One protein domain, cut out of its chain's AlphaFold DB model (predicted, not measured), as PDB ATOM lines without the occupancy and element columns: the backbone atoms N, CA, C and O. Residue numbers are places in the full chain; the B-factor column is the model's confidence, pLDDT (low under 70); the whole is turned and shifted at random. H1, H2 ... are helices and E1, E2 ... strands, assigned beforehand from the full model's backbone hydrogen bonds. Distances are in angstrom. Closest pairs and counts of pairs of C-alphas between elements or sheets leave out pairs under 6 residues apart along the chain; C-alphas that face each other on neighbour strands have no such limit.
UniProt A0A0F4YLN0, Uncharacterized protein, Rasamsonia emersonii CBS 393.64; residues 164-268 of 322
ATOM      1  N   VAL A 164      84.584 131.610 106.581       74.62
ATOM      2  CA  VAL A 164      85.665 130.677 106.321       74.62
ATOM      3  C   VAL A 164      85.642 129.580 107.360       74.62
ATOM      4  O   VAL A 164      85.595 129.852 108.558       74.62
ATOM      5  N   ARG A 165      85.667 128.338 106.882       76.94
ATOM      6  CA  ARG A 165      85.820 127.166 107.733       76.94
ATOM      7  C   ARG A 165      87.268 127.096 108.209       76.94
ATOM      8  O   ARG A 165      88.194 127.145 107.399       76.94
ATOM      9  N   VAL A 166      87.439 126.957 109.511       79.62
ATOM     10  CA  VAL A 166      88.710 126.734 110.190       79.62
ATOM     11  C   VAL A 166      88.531 125.535 111.099       79.62
ATOM     12  O   VAL A 166      87.586 125.484 111.873       79.62
ATOM     13  N   GLN A 167      89.428 124.568 111.008       79.56
ATOM     14  CA  GLN A 167      89.469 123.445 111.923       79.56
ATOM     15  C   GLN A 167      90.315 123.779 113.137       79.56
ATOM     16  O   GLN A 167      91.448 124.226 113.003       79.56
ATOM     17  N   VAL A 168      89.788 123.537 114.328       79.44
ATOM     18  CA  VAL A 168      90.523 123.661 115.582       79.44
ATOM     19  C   VAL A 168      90.707 122.281 116.174       79.44
ATOM     20  O   VAL A 168      89.748 121.528 116.317       79.44
ATOM     21  N   ILE A 169      91.947 121.952 116.508       75.75
ATOM     22  CA  ILE A 169      92.307 120.732 117.213       75.75
ATOM     23  C   ILE A 169      92.584 121.115 118.653       75.75
ATOM     24  O   ILE A 169      93.495 121.900 118.925       75.75
ATOM     25  N   CYS A 170      91.809 120.537 119.556       71.75
ATOM     26  CA  CYS A 170      91.981 120.677 120.990       71.75
ATOM     27  C   CYS A 170      91.952 119.298 121.650       71.75
ATOM     28  O   CYS A 170      91.339 118.361 121.135       71.75
ATOM     29  N   HIS A 171      92.608 119.155 122.797       62.84
ATOM     30  CA  HIS A 171      92.403 117.980 123.633       62.84
ATOM     31  C   HIS A 171      91.123 118.136 124.443       62.84
ATOM     32  O   HIS A 171      90.944 119.103 125.183       62.84
ATOM     33  N   ALA A 172      90.249 117.153 124.295       52.94
ATOM     34  CA  ALA A 172      89.015 117.023 125.038       52.94
ATOM     35  C   ALA A 172      89.122 115.752 125.881       52.94
ATOM     36  O   ALA A 172      89.229 114.649 125.352       52.94
ATOM     37  N   GLY A 173      89.143 115.916 127.198       50.75
ATOM     38  CA  GLY A 173      89.277 114.812 128.139       50.75
ATOM     39  C   GLY A 173      89.704 115.316 129.508       50.75
ATOM     40  O   GLY A 173      90.323 116.376 129.622       50.75
ATOM     41  N   ASN A 174      89.346 114.580 130.553       51.25
ATOM     42  CA  ASN A 174      89.913 114.785 131.880       51.25
ATOM     43  C   ASN A 174      91.144 113.875 132.049       51.25
ATOM     44  O   ASN A 174      91.416 113.006 131.217       51.25
ATOM     45  N   ALA A 175      91.910 114.078 133.123       52.41
ATOM     46  CA  ALA A 175      93.094 113.264 133.403       52.41
ATOM     47  C   ALA A 175      92.779 111.755 133.518       52.41
ATOM     48  O   ALA A 175      93.679 110.938 133.337       52.41
ATOM     49  N   ASP A 176      91.514 111.404 133.769       46.16
ATOM     50  CA  ASP A 176      91.067 110.048 134.076       46.16
ATOM     51  C   ASP A 176      90.605 109.263 132.835       46.16
ATOM     52  O   ASP A 176      90.788 108.049 132.778       46.16
ATOM     53  N   THR A 177      90.041 109.925 131.817       53.16
ATOM     54  CA  THR A 177      89.540 109.282 130.583       53.16
ATOM     55  C   THR A 177      90.556 109.275 129.445       53.16
ATOM     56  O   THR A 177      90.291 108.708 128.388       53.16
ATOM     57  N   GLY A 178      91.714 109.907 129.647       54.19
ATOM     58  CA  GLY A 178      92.684 110.157 128.588       54.19
ATOM     59  C   GLY A 178      92.306 111.367 127.731       54.19
ATOM     60  O   GLY A 178      91.141 111.753 127.617       54.19
ATOM     61  N   TYR A 179      93.328 111.993 127.151       61.41
ATOM     62  CA  TYR A 179      93.173 113.141 126.265       61.41
ATOM     63  C   TYR A 179      93.016 112.646 124.828       61.41
ATOM     64  O   TYR A 179      94.006 112.297 124.183       61.41
ATOM     65  N   GLU A 180      91.788 112.630 124.312       60.56
ATOM     66  CA  GLU A 180      91.563 112.411 122.885       60.56
ATOM     67  C   GLU A 180      91.544 113.758 122.146       60.56
ATOM     68  O   GLU A 180      90.916 114.723 122.602       60.56
ATOM     69  N   PRO A 181      92.250 113.882 121.011       64.69
ATOM     70  CA  PRO A 181      92.186 115.092 120.215       64.69
ATOM     71  C   PRO A 181      90.825 115.185 119.519       64.69
ATOM     72  O   PRO A 181      90.482 114.352 118.682       64.69
ATOM     73  N   VAL A 182      90.079 116.246 119.808       67.00
ATOM     74  CA  VAL A 182      88.830 116.579 119.128       67.00
ATOM     75  C   VAL A 182      89.103 117.642 118.073       67.00
ATOM     76  O   VAL A 182      89.840 118.602 118.296       67.00
ATOM     77  N   THR A 183      88.522 117.441 116.892       68.69
ATOM     78  CA  THR A 183      88.551 118.414 115.797       68.69
ATOM     79  C   THR A 183      87.212 119.134 115.730       68.69
ATOM     80  O   THR A 183      86.158 118.496 115.782       68.69
ATOM     81  N   LEU A 184      87.262 120.454 115.591       70.19
ATOM     82  CA  LEU A 184      86.102 121.332 115.543       70.19
ATOM     83  C   LEU A 184      86.129 122.192 114.299       70.19
ATOM     84  O   LEU A 184      87.117 122.870 114.052       70.19
ATOM     85  N   ASP A 185      85.033 122.211 113.552       71.00
ATOM     86  CA  ASP A 185      84.855 123.161 112.465       71.00
ATOM     87  C   ASP A 185      84.268 124.464 113.011       71.00
ATOM     88  O   ASP A 185      83.125 124.492 113.463       71.00
ATOM     89  N   LEU A 186      85.042 125.540 112.934       72.31
ATOM     90  CA  LEU A 186      84.606 126.902 113.210       72.31
ATOM     91  C   LEU A 186      84.367 127.652 111.902       72.31
ATOM     92  O   LEU A 186      85.239 127.701 111.036       72.31
ATOM     93  N   HIS A 187      83.213 128.298 111.774       73.56
ATOM     94  CA  HIS A 187      82.921 129.192 110.656       73.56
ATOM     95  C   HIS A 187      83.119 130.646 111.064       73.56
ATOM     96  O   HIS A 187      82.217 131.284 111.605       73.56
ATOM     97  N   LEU A 188      84.305 131.178 110.772       75.12
ATOM     98  CA  LEU A 188      84.677 132.542 111.132       75.12
ATOM     99  C   LEU A 188      84.129 133.537 110.092       75.12
ATOM    100  O   LEU A 188      84.316 133.329 108.884       75.12
ATOM    101  N   PRO A 189      83.495 134.646 110.508       70.44
ATOM    102  CA  PRO A 189      83.244 135.792 109.642       70.44
ATOM    103  C   PRO A 189      84.547 136.347 109.049       70.44
ATOM    104  O   PRO A 189      85.574 136.421 109.722       70.44
ATOM    105  N   HIS A 190      84.505 136.837 107.806       68.19
ATOM    106  CA  HIS A 190      85.691 137.418 107.144       68.19
ATOM    107  C   HIS A 190      86.254 138.665 107.849       68.19
ATOM    108  O   HIS A 190      87.376 139.077 107.564       68.19
ATOM    109  N   LYS A 191      85.463 139.292 108.725       71.44
ATOM    110  CA  LYS A 191      85.814 140.529 109.434       71.44
ATOM    111  C   LYS A 191      86.322 140.295 110.856       71.44
ATOM    112  O   LYS A 191      86.572 141.280 111.544       71.44
ATOM    113  N   TRP A 192      86.450 139.040 111.293       71.12
ATOM    114  CA  TRP A 192      86.984 138.759 112.620       71.12
ATOM    115  C   TRP A 192      88.424 139.249 112.774       71.12
ATOM    116  O   TRP A 192      89.184 139.378 111.812       71.12
ATOM    117  N   THR A 193      88.775 139.537 114.016       70.12
ATOM    118  CA  THR A 193      90.086 139.977 114.480       70.12
ATOM    119  C   THR A 193      90.677 138.934 115.429       70.12
ATOM    120  O   THR A 193      89.964 138.133 116.027       70.12
ATOM    121  N   GLU A 194      91.997 138.951 115.608       67.31
ATOM    122  CA  GLU A 194      92.711 138.067 116.540       67.31
ATOM    123  C   GLU A 194      92.185 138.216 117.973       67.31
ATOM    124  O   GLU A 194      92.070 137.234 118.701       67.31
ATOM    125  N   HIS A 195      91.774 139.427 118.358       61.41
ATOM    126  CA  HIS A 195      91.212 139.690 119.680       61.41
ATOM    127  C   HIS A 195      89.911 138.911 119.943       61.41
ATOM    128  O   HIS A 195      89.631 138.556 121.087       61.41
ATOM    129  N   GLU A 196      89.127 138.604 118.909       63.91
ATOM    130  CA  GLU A 196      87.880 137.834 119.029       63.91
ATOM    131  C   GLU A 196      88.129 136.325 119.173       63.91
ATOM    132  O   GLU A 196      87.247 135.609 119.638       63.91
ATOM    133  N   LEU A 197      89.342 135.842 118.873       61.81
ATOM    134  CA  LEU A 197      89.770 134.468 119.167       61.81
ATOM    135  C   LEU A 197      90.341 134.300 120.582       61.81
ATOM    136  O   LEU A 197      90.448 133.177 121.077       61.81
ATOM    137  N   ARG A 198      90.670 135.397 121.276       57.47
ATOM    138  CA  ARG A 198      91.215 135.356 122.644       57.47
ATOM    139  C   ARG A 198      90.296 134.772 123.725       57.47
ATOM    140  O   ARG A 198      90.854 134.216 124.666       57.47
ATOM    141  N   PRO A 199      88.951 134.825 123.661       47.03
ATOM    142  CA  PRO A 199      88.099 134.212 124.685       47.03
ATOM    143  C   PRO A 199      88.276 132.689 124.809       47.03
ATOM    144  O   PRO A 199      88.048 132.134 125.878       47.03
ATOM    145  N   ILE A 200      88.757 132.014 123.757       50.25
ATOM    146  CA  ILE A 200      89.104 130.579 123.784       50.25
ATOM    147  C   ILE A 200      90.374 130.334 124.636       50.25
ATOM    148  O   ILE A 200      90.670 129.216 125.059       50.25
ATOM    149  N   ASN A 201      91.124 131.393 124.954       45.53
ATOM    150  CA  ASN A 201      92.484 131.297 125.469       45.53
ATOM    151  C   ASN A 201      92.603 131.285 126.986       45.53
ATOM    152  O   ASN A 201      93.735 131.164 127.420       45.53
ATOM    153  N   GLY A 202      91.516 131.341 127.767       44.94
ATOM    154  CA  GLY A 202      91.521 131.201 129.234       44.94
ATOM    155  C   GLY A 202      92.521 132.106 129.982       44.94
ATOM    156  O   GLY A 202      93.730 131.970 129.858       44.94
ATOM    157  N   GLU A 203      92.033 133.006 130.831       42.59
ATOM    158  CA  GLU A 203      92.826 134.005 131.571       42.59
ATOM    159  C   GLU A 203      93.807 133.414 132.618       42.59
ATOM    160  O   GLU A 203      93.655 133.635 133.817       42.59
ATOM    161  N   ASN A 204      94.844 132.684 132.202       48.62
ATOM    162  CA  ASN A 204      95.966 132.323 133.068       48.62
ATOM    163  C   ASN A 204      97.135 133.288 132.810       48.62
ATOM    164  O   ASN A 204      97.919 133.070 131.881       48.62
ATOM    165  N   PRO A 205      97.276 134.360 133.613       40.16
ATOM    166  CA  PRO A 205      98.399 135.281 133.509       40.16
ATOM    167  C   PRO A 205      99.685 134.553 133.919       40.16
ATOM    168  O   PRO A 205      99.934 134.319 135.098       40.16
ATOM    169  N   GLY A 206     100.485 134.151 132.933       49.16
ATOM    170  CA  GLY A 206     101.769 133.473 133.145       49.16
ATOM    171  C   GLY A 206     102.091 132.388 132.120       49.16
ATOM    172  O   GLY A 206     103.246 131.989 132.012       49.16
ATOM    173  N   GLN A 207     101.106 131.941 131.338       53.38
ATOM    174  CA  GLN A 207     101.317 130.990 130.250       53.38
ATOM    175  C   GLN A 207     100.993 131.685 128.927       53.38
ATOM    176  O   GLN A 207      99.827 131.923 128.618       53.38
ATOM    177  N   GLU A 208     102.020 132.030 128.145       55.69
ATOM    178  CA  GLU A 208     101.814 132.383 126.739       55.69
ATOM    179  C   GLU A 208     101.237 131.148 126.039       55.69
ATOM    180  O   GLU A 208     101.952 130.195 125.723       55.69
ATOM    181  N   ARG A 209      99.914 131.125 125.851       61.91
ATOM    182  CA  ARG A 209      99.255 130.106 125.038       61.91
ATOM    183  C   ARG A 209      99.571 130.397 123.582       61.91
ATOM    184  O   ARG A 209      98.936 131.235 122.946       61.91
ATOM    185  N   ILE A 210     100.607 129.738 123.083       74.62
ATOM    186  CA  ILE A 210     101.007 129.840 121.687       74.62
ATOM    187  C   ILE A 210     100.096 128.901 120.902       74.62
ATOM    188  O   ILE A 210     100.217 127.679 120.974       74.62
ATOM    189  N   TRP A 211      99.155 129.479 120.167       84.06
ATOM    190  CA  TRP A 211      98.448 128.751 119.124       84.06
ATOM    191  C   TRP A 211      99.330 128.670 117.894       84.06
ATOM    192  O   TRP A 211     100.084 129.593 117.589       84.06
ATOM    193  N   ASN A 212      99.214 127.570 117.171       87.62
ATOM    194  CA  ASN A 212      99.821 127.405 115.869       87.62
ATOM    195  C   ASN A 212      98.737 127.146 114.847       87.62
ATOM    196  O   ASN A 212      97.722 126.525 115.153       87.62
ATOM    197  N   TYR A 213      98.973 127.584 113.624       90.81
ATOM    198  CA  TYR A 213      98.123 127.277 112.499       90.81
ATOM    199  C   TYR A 213      98.921 126.650 111.365       90.81
ATOM    200  O   TYR A 213     100.133 126.840 111.224       90.81
ATOM    201  N   ARG A 214      98.214 125.898 110.537       89.44
ATOM    202  CA  ARG A 214      98.694 125.364 109.273       89.44
ATOM    203  C   ARG A 214      97.568 125.465 108.263       89.44
ATOM    204  O   ARG A 214      96.419 125.214 108.601       89.44
ATOM    205  N   VAL A 215      97.896 125.802 107.025       89.25
ATOM    206  CA  VAL A 215      96.932 125.766 105.927       89.25
ATOM    207  C   VAL A 215      97.163 124.493 105.119       89.25
ATOM    208  O   VAL A 215      98.292 124.201 104.728       89.25
ATOM    209  N   ILE A 216      96.105 123.717 104.918       88.00
ATOM    210  CA  ILE A 216      96.110 122.444 104.186       88.00
ATOM    211  C   ILE A 216      95.050 122.469 103.083       88.00
ATOM    212  O   ILE A 216      94.170 123.332 103.087       88.00
ATOM    213  N   GLY A 217      95.116 121.544 102.129       85.06
ATOM    214  CA  GLY A 217      94.019 121.312 101.195       85.06
ATOM    215  C   GLY A 217      92.816 120.692 101.908       85.06
ATOM    216  O   GLY A 217      92.967 119.916 102.846       85.06
ATOM    217  N   LYS A 218      91.595 120.987 101.453       81.06
ATOM    218  CA  LYS A 218      90.354 120.410 102.009       81.06
ATOM    219  C   LYS A 218      90.294 118.882 101.947       81.06
ATOM    220  O   LYS A 218      89.567 118.283 102.732       81.06
ATOM    221  N   ASN A 219      91.033 118.281 101.017       76.50
ATOM    222  CA  ASN A 219      91.118 116.832 100.843       76.50
ATOM    223  C   ASN A 219      92.309 116.216 101.597       76.50
ATOM    224  O   ASN A 219      92.470 114.998 101.572       76.50
ATOM    225  N   ASP A 220      93.147 117.030 102.244       75.56
ATOM    226  CA  ASP A 220      94.297 116.529 102.986       75.56
ATOM    227  C   ASP A 220      93.830 115.970 104.331       75.56
ATOM    228  O   ASP A 220      93.080 116.604 105.079       75.56
ATOM    229  N   HIS A 221      94.301 114.772 104.676       65.00
ATOM    230  CA  HIS A 221      93.986 114.188 105.968       65.00
ATOM    231  C   HIS A 221      94.680 114.961 107.088       65.00
ATOM    232  O   HIS A 221      95.907 115.044 107.146       65.00
ATOM    233  N   ILE A 222      93.884 115.401 108.060       63.47
ATOM    234  CA  ILE A 222      94.322 115.977 109.339       63.47
ATOM    235  C   ILE A 222      95.303 115.032 110.062       63.47
ATOM    236  O   ILE A 222      96.125 115.445 110.857       63.47
ATOM    237  N   MET A 223      95.320 113.736 109.777       55.59
ATOM    238  CA  MET A 223      96.296 112.819 110.381       55.59
ATOM    239  C   MET A 223      97.744 113.045 109.886       55.59
ATOM    240  O   MET A 223      98.687 112.658 110.573       55.59
ATOM    241  N   SER A 224      97.948 113.758 108.770       58.91
ATOM    242  CA  SER A 224      99.271 114.128 108.226       58.91
ATOM    243  C   SER A 224      99.946 115.321 108.941       58.91
ATOM    244  O   SER A 224     101.011 115.792 108.537       58.91
ATOM    245  N   LEU A 225      99.375 115.801 110.057       60.94
ATOM    246  CA  LEU A 225      99.863 116.956 110.839       60.94
ATOM    247  C   LEU A 225     101.290 116.830 111.388       60.94
ATOM    248  O   LEU A 225     101.832 117.831 111.865       60.94
ATOM    249  N   ARG A 226     101.884 115.630 111.353       59.25
ATOM    250  CA  ARG A 226     103.259 115.375 111.808       59.25
ATOM    251  C   ARG A 226     104.304 116.066 110.929       59.25
ATOM    252  O   ARG A 226     105.333 116.483 111.451       59.25
ATOM    253  N   GLU A 227     104.028 116.243 109.638       58.97
ATOM    254  CA  GLU A 227     105.001 116.763 108.671       58.97
ATOM    255  C   GLU A 227     104.493 118.051 108.021       58.97
ATOM    256  O   GLU A 227     103.503 118.041 107.288       58.97
ATOM    257  N   GLY A 228     105.148 119.181 108.313       66.00
ATOM    258  CA  GLY A 228     104.856 120.488 107.712       66.00
ATOM    259  C   GLY A 228     105.253 121.684 108.583       66.00
ATOM    260  O   GLY A 228     105.466 121.556 109.791       66.00
ATOM    261  N   SER A 229     105.345 122.865 107.964       80.38
ATOM    262  CA  SER A 229     105.612 124.128 108.658       80.38
ATOM    263  C   SER A 229     104.345 124.635 109.343       80.38
ATOM    264  O   SER A 229     103.425 125.140 108.703       80.38
ATOM    265  N   TRP A 230     104.301 124.482 110.661       87.88
ATOM    266  CA  TRP A 230     103.331 125.163 111.506       87.88
ATOM    267  C   TRP A 230     103.798 126.589 111.781       87.88
ATOM    268  O   TRP A 230     104.978 126.817 112.054       87.88
ATOM    269  N   HIS A 231     102.869 127.533 111.718       89.62
ATOM    270  CA  HIS A 231     103.120 128.945 111.966       89.62
ATOM    271  C   HIS A 231     102.505 129.345 113.298       89.62
ATOM    272  O   HIS A 231     101.366 128.986 113.587       89.62
ATOM    273  N   ALA A 232     103.236 130.104 114.106       88.31
ATOM    274  CA  ALA A 232     102.691 130.603 115.357       88.31
ATOM    275  C   ALA A 232     101.647 131.698 115.074       88.31
ATOM    276  O   ALA A 232     101.889 132.605 114.284       88.31
ATOM    277  N   LEU A 233     100.493 131.616 115.730       85.00
ATOM    278  CA  LEU A 233      99.430 132.616 115.699       85.00
ATOM    279  C   LEU A 233      99.593 133.530 116.920       85.00
ATOM    280  O   LEU A 233      98.959 133.309 117.951       85.00
ATOM    281  N   ARG A 234     100.514 134.500 116.847       84.81
ATOM    282  CA  ARG A 234     100.888 135.351 117.998       84.81
ATOM    283  C   ARG A 234     100.364 136.772 117.894       84.81
ATOM    284  O   ARG A 234     100.365 137.503 118.881       84.81
ATOM    285  N   SER A 235      99.976 137.179 116.696       82.50
ATOM    286  CA  SER A 235      99.627 138.555 116.397       82.50
ATOM    287  C   SER A 235      98.438 138.653 115.450       82.50
ATOM    288  O   SER A 235      98.103 137.726 114.707       82.50
ATOM    289  N   GLN A 236      97.836 139.841 115.423       82.62
ATOM    290  CA  GLN A 236      96.858 140.214 114.407       82.62
ATOM    291  C   GLN A 236      97.416 140.079 112.980       82.62
ATOM    292  O   GLN A 236      96.651 139.800 112.057       82.62
ATOM    293  N   GLU A 237      98.723 140.269 112.777       83.88
ATOM    294  CA  GLU A 237      99.363 140.103 111.469       83.88
ATOM    295  C   GLU A 237      99.337 138.635 111.027       83.88
ATOM    296  O   GLU A 237      98.856 138.348 109.930       83.88
ATOM    297  N   ASP A 238      99.720 137.711 111.915       86.75
ATOM    298  CA  ASP A 238      99.663 136.265 111.664       86.75
ATOM    299  C   ASP A 238      98.235 135.816 111.330       86.75
ATOM    300  O   ASP A 238      98.008 135.086 110.365       86.75
ATOM    301  N   PHE A 239      97.253 136.309 112.093       85.88
ATOM    302  CA  PHE A 239      95.843 136.012 111.849       85.88
ATOM    303  C   PHE A 239      95.359 136.580 110.511       85.88
ATOM    304  O   PHE A 239      94.652 135.912 109.759       85.88
ATOM    305  N   THR A 240      95.775 137.797 110.167       84.44
ATOM    306  CA  THR A 240      95.421 138.416 108.883       84.44
ATOM    307  C   THR A 240      96.033 137.648 107.713       84.44
ATOM    308  O   THR A 240      95.382 137.499 106.677       84.44
ATOM    309  N   MET A 241      97.260 137.140 107.858       87.69
ATOM    310  CA  MET A 241      97.896 136.277 106.860       87.69
ATOM    311  C   MET A 241      97.137 134.963 106.691       87.69
ATOM    312  O   MET A 241      96.794 134.616 105.560       87.69
ATOM    313  N   LEU A 242      96.808 134.302 107.806       88.56
ATOM    314  CA  LEU A 242      95.989 133.095 107.825       88.56
ATOM    315  C   LEU A 242      94.673 133.314 107.079       88.56
ATOM    316  O   LEU A 242      94.407 132.625 106.095       88.56
ATOM    317  N   MET A 243      93.888 134.311 107.501       85.62
ATOM    318  CA  MET A 243      92.590 134.633 106.904       85.62
ATOM    319  C   MET A 243      92.722 134.968 105.419       85.62
ATOM    320  O   MET A 243      91.939 134.487 104.606       85.62
ATOM    321  N   ARG A 244      93.735 135.746 105.026       85.88
ATOM    322  CA  ARG A 244      93.972 136.081 103.615       85.88
ATOM    323  C   ARG A 244      94.203 134.832 102.769       85.88
ATOM    324  O   ARG A 244      93.720 134.782 101.640       85.88
ATOM    325  N   GLU A 245      94.936 133.851 103.282       88.00
ATOM    326  CA  GLU A 245      95.242 132.632 102.541       88.00
ATOM    327  C   GLU A 245      94.000 131.763 102.316       88.00
ATOM    328  O   GLU A 245      93.745 131.350 101.182       88.00
ATOM    329  N   ILE A 246      93.195 131.551 103.358       86.75
ATOM    330  CA  ILE A 246      91.977 130.729 103.286       86.75
ATOM    331  C   ILE A 246      90.812 131.422 102.566       86.75
ATOM    332  O   ILE A 246      89.989 130.753 101.948       86.75
ATOM    333  N   VAL A 247      90.747 132.759 102.588       82.25
ATOM    334  CA  VAL A 247      89.753 133.531 101.818       82.25
ATOM    335  C   VAL A 247      90.095 133.534 100.329       82.25
ATOM    336  O   VAL A 247      89.198 133.484  99.489       82.25
ATOM    337  N   ARG A 248      91.387 133.608  99.977       87.75
ATOM    338  CA  ARG A 248      91.821 133.657  98.572       87.75
ATOM    339  C   ARG A 248      91.610 132.330  97.850       87.75
ATOM    340  O   ARG A 248      91.428 132.334  96.636       87.75
ATOM    341  N   ASP A 249      91.676 131.219  98.573       84.50
ATOM    342  CA  ASP A 249      91.611 129.881  98.002       84.50
ATOM    343  C   ASP A 249      90.628 129.004  98.778       84.50
ATOM    344  O   ASP A 249      90.942 128.431  99.821       84.50
ATOM    345  N   SER A 250      89.426 128.853  98.223       81.44
ATOM    346  CA  SER A 250      88.369 128.041  98.816       81.44
ATOM    347  C   SER A 250      88.672 126.541  98.820       81.44
ATOM    348  O   SER A 250      87.868 125.787  99.364       81.44
ATOM    349  N   SER A 251      89.754 126.074  98.187       83.44
ATOM    350  CA  SER A 251      90.211 124.681  98.296       83.44
ATOM    351  C   SER A 251      91.064 124.435  99.541       83.44
ATOM    352  O   SER A 251      91.332 123.281  99.870       83.44
ATOM    353  N   LYS A 252      91.452 125.500 100.253       86.12
ATOM    354  CA  LYS A 252      92.257 125.434 101.467       86.12
ATOM    355  C   LYS A 252      91.406 125.434 102.734       86.12
ATOM    356  O   LYS A 252      90.246 125.851 102.746       86.12
ATOM    357  N   LEU A 253      92.020 124.956 103.805       85.75
ATOM    358  CA  LEU A 253      91.476 124.862 105.147       85.75
ATOM    359  C   LEU A 253      92.571 125.230 106.144       85.75
ATOM    360  O   LEU A 253      93.690 124.730 106.057       85.75
ATOM    361  N   ALA A 254      92.255 126.106 107.091       88.31
ATOM    362  CA  ALA A 254      93.141 126.372 108.213       88.31
ATOM    363  C   ALA A 254      92.916 125.325 109.299       88.31
ATOM    364  O   ALA A 254      91.775 125.080 109.674       88.31
ATOM    365  N   VAL A 255      93.994 124.763 109.829       86.56
ATOM    366  CA  VAL A 255      94.009 123.942 111.037       86.56
ATOM    367  C   VAL A 255      94.742 124.723 112.116       86.56
ATOM    368  O   VAL A 255      95.905 125.069 111.928       86.56
ATOM    369  N   ILE A 256      94.083 125.000 113.233       87.19
ATOM    370  CA  ILE A 256      94.637 125.680 114.403       87.19
ATOM    371  C   ILE A 256      94.782 124.656 115.531       87.19
ATOM    372  O   ILE A 256      93.875 123.868 115.780       87.19
ATOM    373  N   CYS A 257      95.923 124.642 116.209       82.75
ATOM    374  CA  CYS A 257      96.230 123.696 117.276       82.75
ATOM    375  C   CYS A 257      97.083 124.375 118.349       82.75
ATOM    376  O   CYS A 257      97.911 125.237 118.039       82.75
ATOM    377  N   HIS A 258      96.893 124.012 119.615       81.00
ATOM    378  CA  HIS A 258      97.701 124.564 120.696       81.00
ATOM    379  C   HIS A 258      99.130 123.982 120.665       81.00
ATOM    380  O   HIS A 258      99.326 122.811 120.339       81.00
ATOM    381  N   GLU A 259     100.154 124.775 121.007       79.81
ATOM    382  CA  GLU A 259     101.564 124.335 120.976       79.81
ATOM    383  C   GLU A 259     101.809 123.077 121.818       79.81
ATOM    384  O   GLU A 259     102.545 122.194 121.387       79.81
ATOM    385  N   THR A 260     101.169 122.943 122.984       73.31
ATOM    386  CA  THR A 260     101.315 121.730 123.815       73.31
ATOM    387  C   THR A 260     100.822 120.484 123.095       73.31
ATOM    388  O   THR A 260     101.441 119.429 123.194       73.31
ATOM    389  N   ASP A 261      99.737 120.612 122.336       72.12
ATOM    390  CA  ASP A 261      99.105 119.501 121.630       72.12
ATOM    391  C   ASP A 261      99.977 119.065 120.455       72.12
ATOM    392  O   ASP A 261     100.180 117.881 120.177       72.12
ATOM    393  N   LEU A 262     100.563 120.059 119.801       73.88
ATOM    394  CA  LEU A 262     101.506 119.886 118.719       73.88
ATOM    395  C   LEU A 262     102.814 119.242 119.208       73.88
ATOM    396  O   LEU A 262     103.328 118.328 118.561       73.88
ATOM    397  N   GLN A 263     103.325 119.652 120.371       71.88
ATOM    398  CA  GLN A 263     104.493 119.039 121.010       71.88
ATOM    399  C   GLN A 263     104.225 117.599 121.440       71.88
ATOM    400  O   GLN A 263     105.047 116.729 121.161       71.88
ATOM    401  N   GLN A 264     103.074 117.316 122.054       69.81
ATOM    402  CA  GLN A 264     102.681 115.944 122.382       69.81
ATOM    403  C   GLN A 264     102.653 115.074 121.124       69.81
ATOM    404  O   GLN A 264     103.253 114.004 121.111       69.81
ATOM    405  N   ARG A 265     102.070 115.559 120.022       67.69
ATOM    406  CA  ARG A 265     102.048 114.835 118.740       67.69
ATOM    407  C   ARG A 265     103.430 114.616 118.127       67.69
ATOM    408  O   ARG A 265     103.653 113.563 117.533       67.69
ATOM    409  N   ARG A 266     104.355 115.571 118.277       69.75
ATOM    410  CA  ARG A 266     105.766 115.404 117.883       69.75
ATOM    411  C   ARG A 266     106.473 114.356 118.745       69.75
ATOM    412  O   ARG A 266     107.255 113.571 118.221       69.75
ATOM    413  N   ASN A 267     106.163 114.329 120.040       63.06
ATOM    414  CA  ASN A 267     106.773 113.435 121.025       63.06
ATOM    415  C   ASN A 267     106.146 112.036 121.059       63.06
ATOM    416  O   ASN A 267     106.733 111.126 121.643       63.06
ATOM    417  N   LEU A 268     104.992 111.829 120.413       60.38
ATOM    418  CA  LEU A 268     104.458 110.505 120.091       60.38
ATOM    419  C   LEU A 268     105.339 109.845 119.020       60.38
ATOM    420  O   LEU A 268     104.902 109.588 117.897       60.38
TER     421      LEU A 268
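AT A GLANCE: This is residues 164 to 268 of the 322 residues of an uncharacterized protein of Rasamsonia emersonii CBS 393.64 (UniProt A0A0F4YLN0). A strongly twisted wall of five strands has helices H3 and H4 packed on it; the hairpin of E1 and E2 makes one edge, and residues 202 to 207, after H1, stick out. The 105 printed residues hold four named helices and five named strands, in the order E1 E2 H1 E3 H2 E4 H3 E5 H4. The mixed sheet runs E2 E1 E5 E3 E4, and the class is mixed, helices and strands. It is compact, with a radius of gyration of the C-alphas of 13.8 A and spans of 42 by 34 by 22 A.

HOW THE PARTS SIT: E1, residues 164 to 172, is parallel to E5, residues 252 to 258, with N 167 and O 254 2.7 A apart, and forms an antiparallel hairpin with E2, residues 180 to 189, N 166 to O 186 2.8 A. E3, residues 211 to 217, is antiparallel to E5, N 214 to O 255 2.8 A, and to E4, residues 231 to 233, N 213 to O 231 2.8 A. H3, residues 236 to 248, makes two layers with the sheet, at a height of 7.5 A; its closest C-alphas to E5 are Ile 246 and Lys 252, 5.6 A. H4, residues 259 to 267, is on the sheet at 8.3 A, over none of the strands. H1, residues 194 to 201, only just touches H3, with 3 pairs of C-alphas within 8 A, through residues 236 to 239 of H3 alone; Glu 194 and Gln 236 are the closest C-alphas, 5.1 A. H2, residues 222 to 226, only grazes the sheet with residues 222 to 225. E2, H1, E3 and E4, H3, E5 are split strand-helix-strand units, in each of which two strands run the same way in the sheet without being neighbours, with E1 and E5 between E2 and E3, and E3 between E4 and E5; both crossovers are right-handed. Every O i to N i+4 pair is within hydrogen-bond range in H3 and H4; H1 has 1 of 4, with 4 of 5 O i to N i+3 pairs, and H2 has 0 of 1, with 1 of 2.

IN THESE COORDINATES: E1 begins at C-alpha 164 (85.665, 130.677, 106.321) and is 23.4 A long; E2 is 28.1 A, E3 19.9 A, E5 20.0 A and H3 17.9 A. H4 ends at C-alpha 267 (106.773, 113.435, 121.025).

THE WHOLE: The C-alphas of Asp 176 and Arg 248, the two farthest apart, are 42.6 A apart. The printed part has no cut and no long link. Mean pLDDT of the printed part is 71.6; 43 residues are under 70, among them 171 to 183 and 194 to 209.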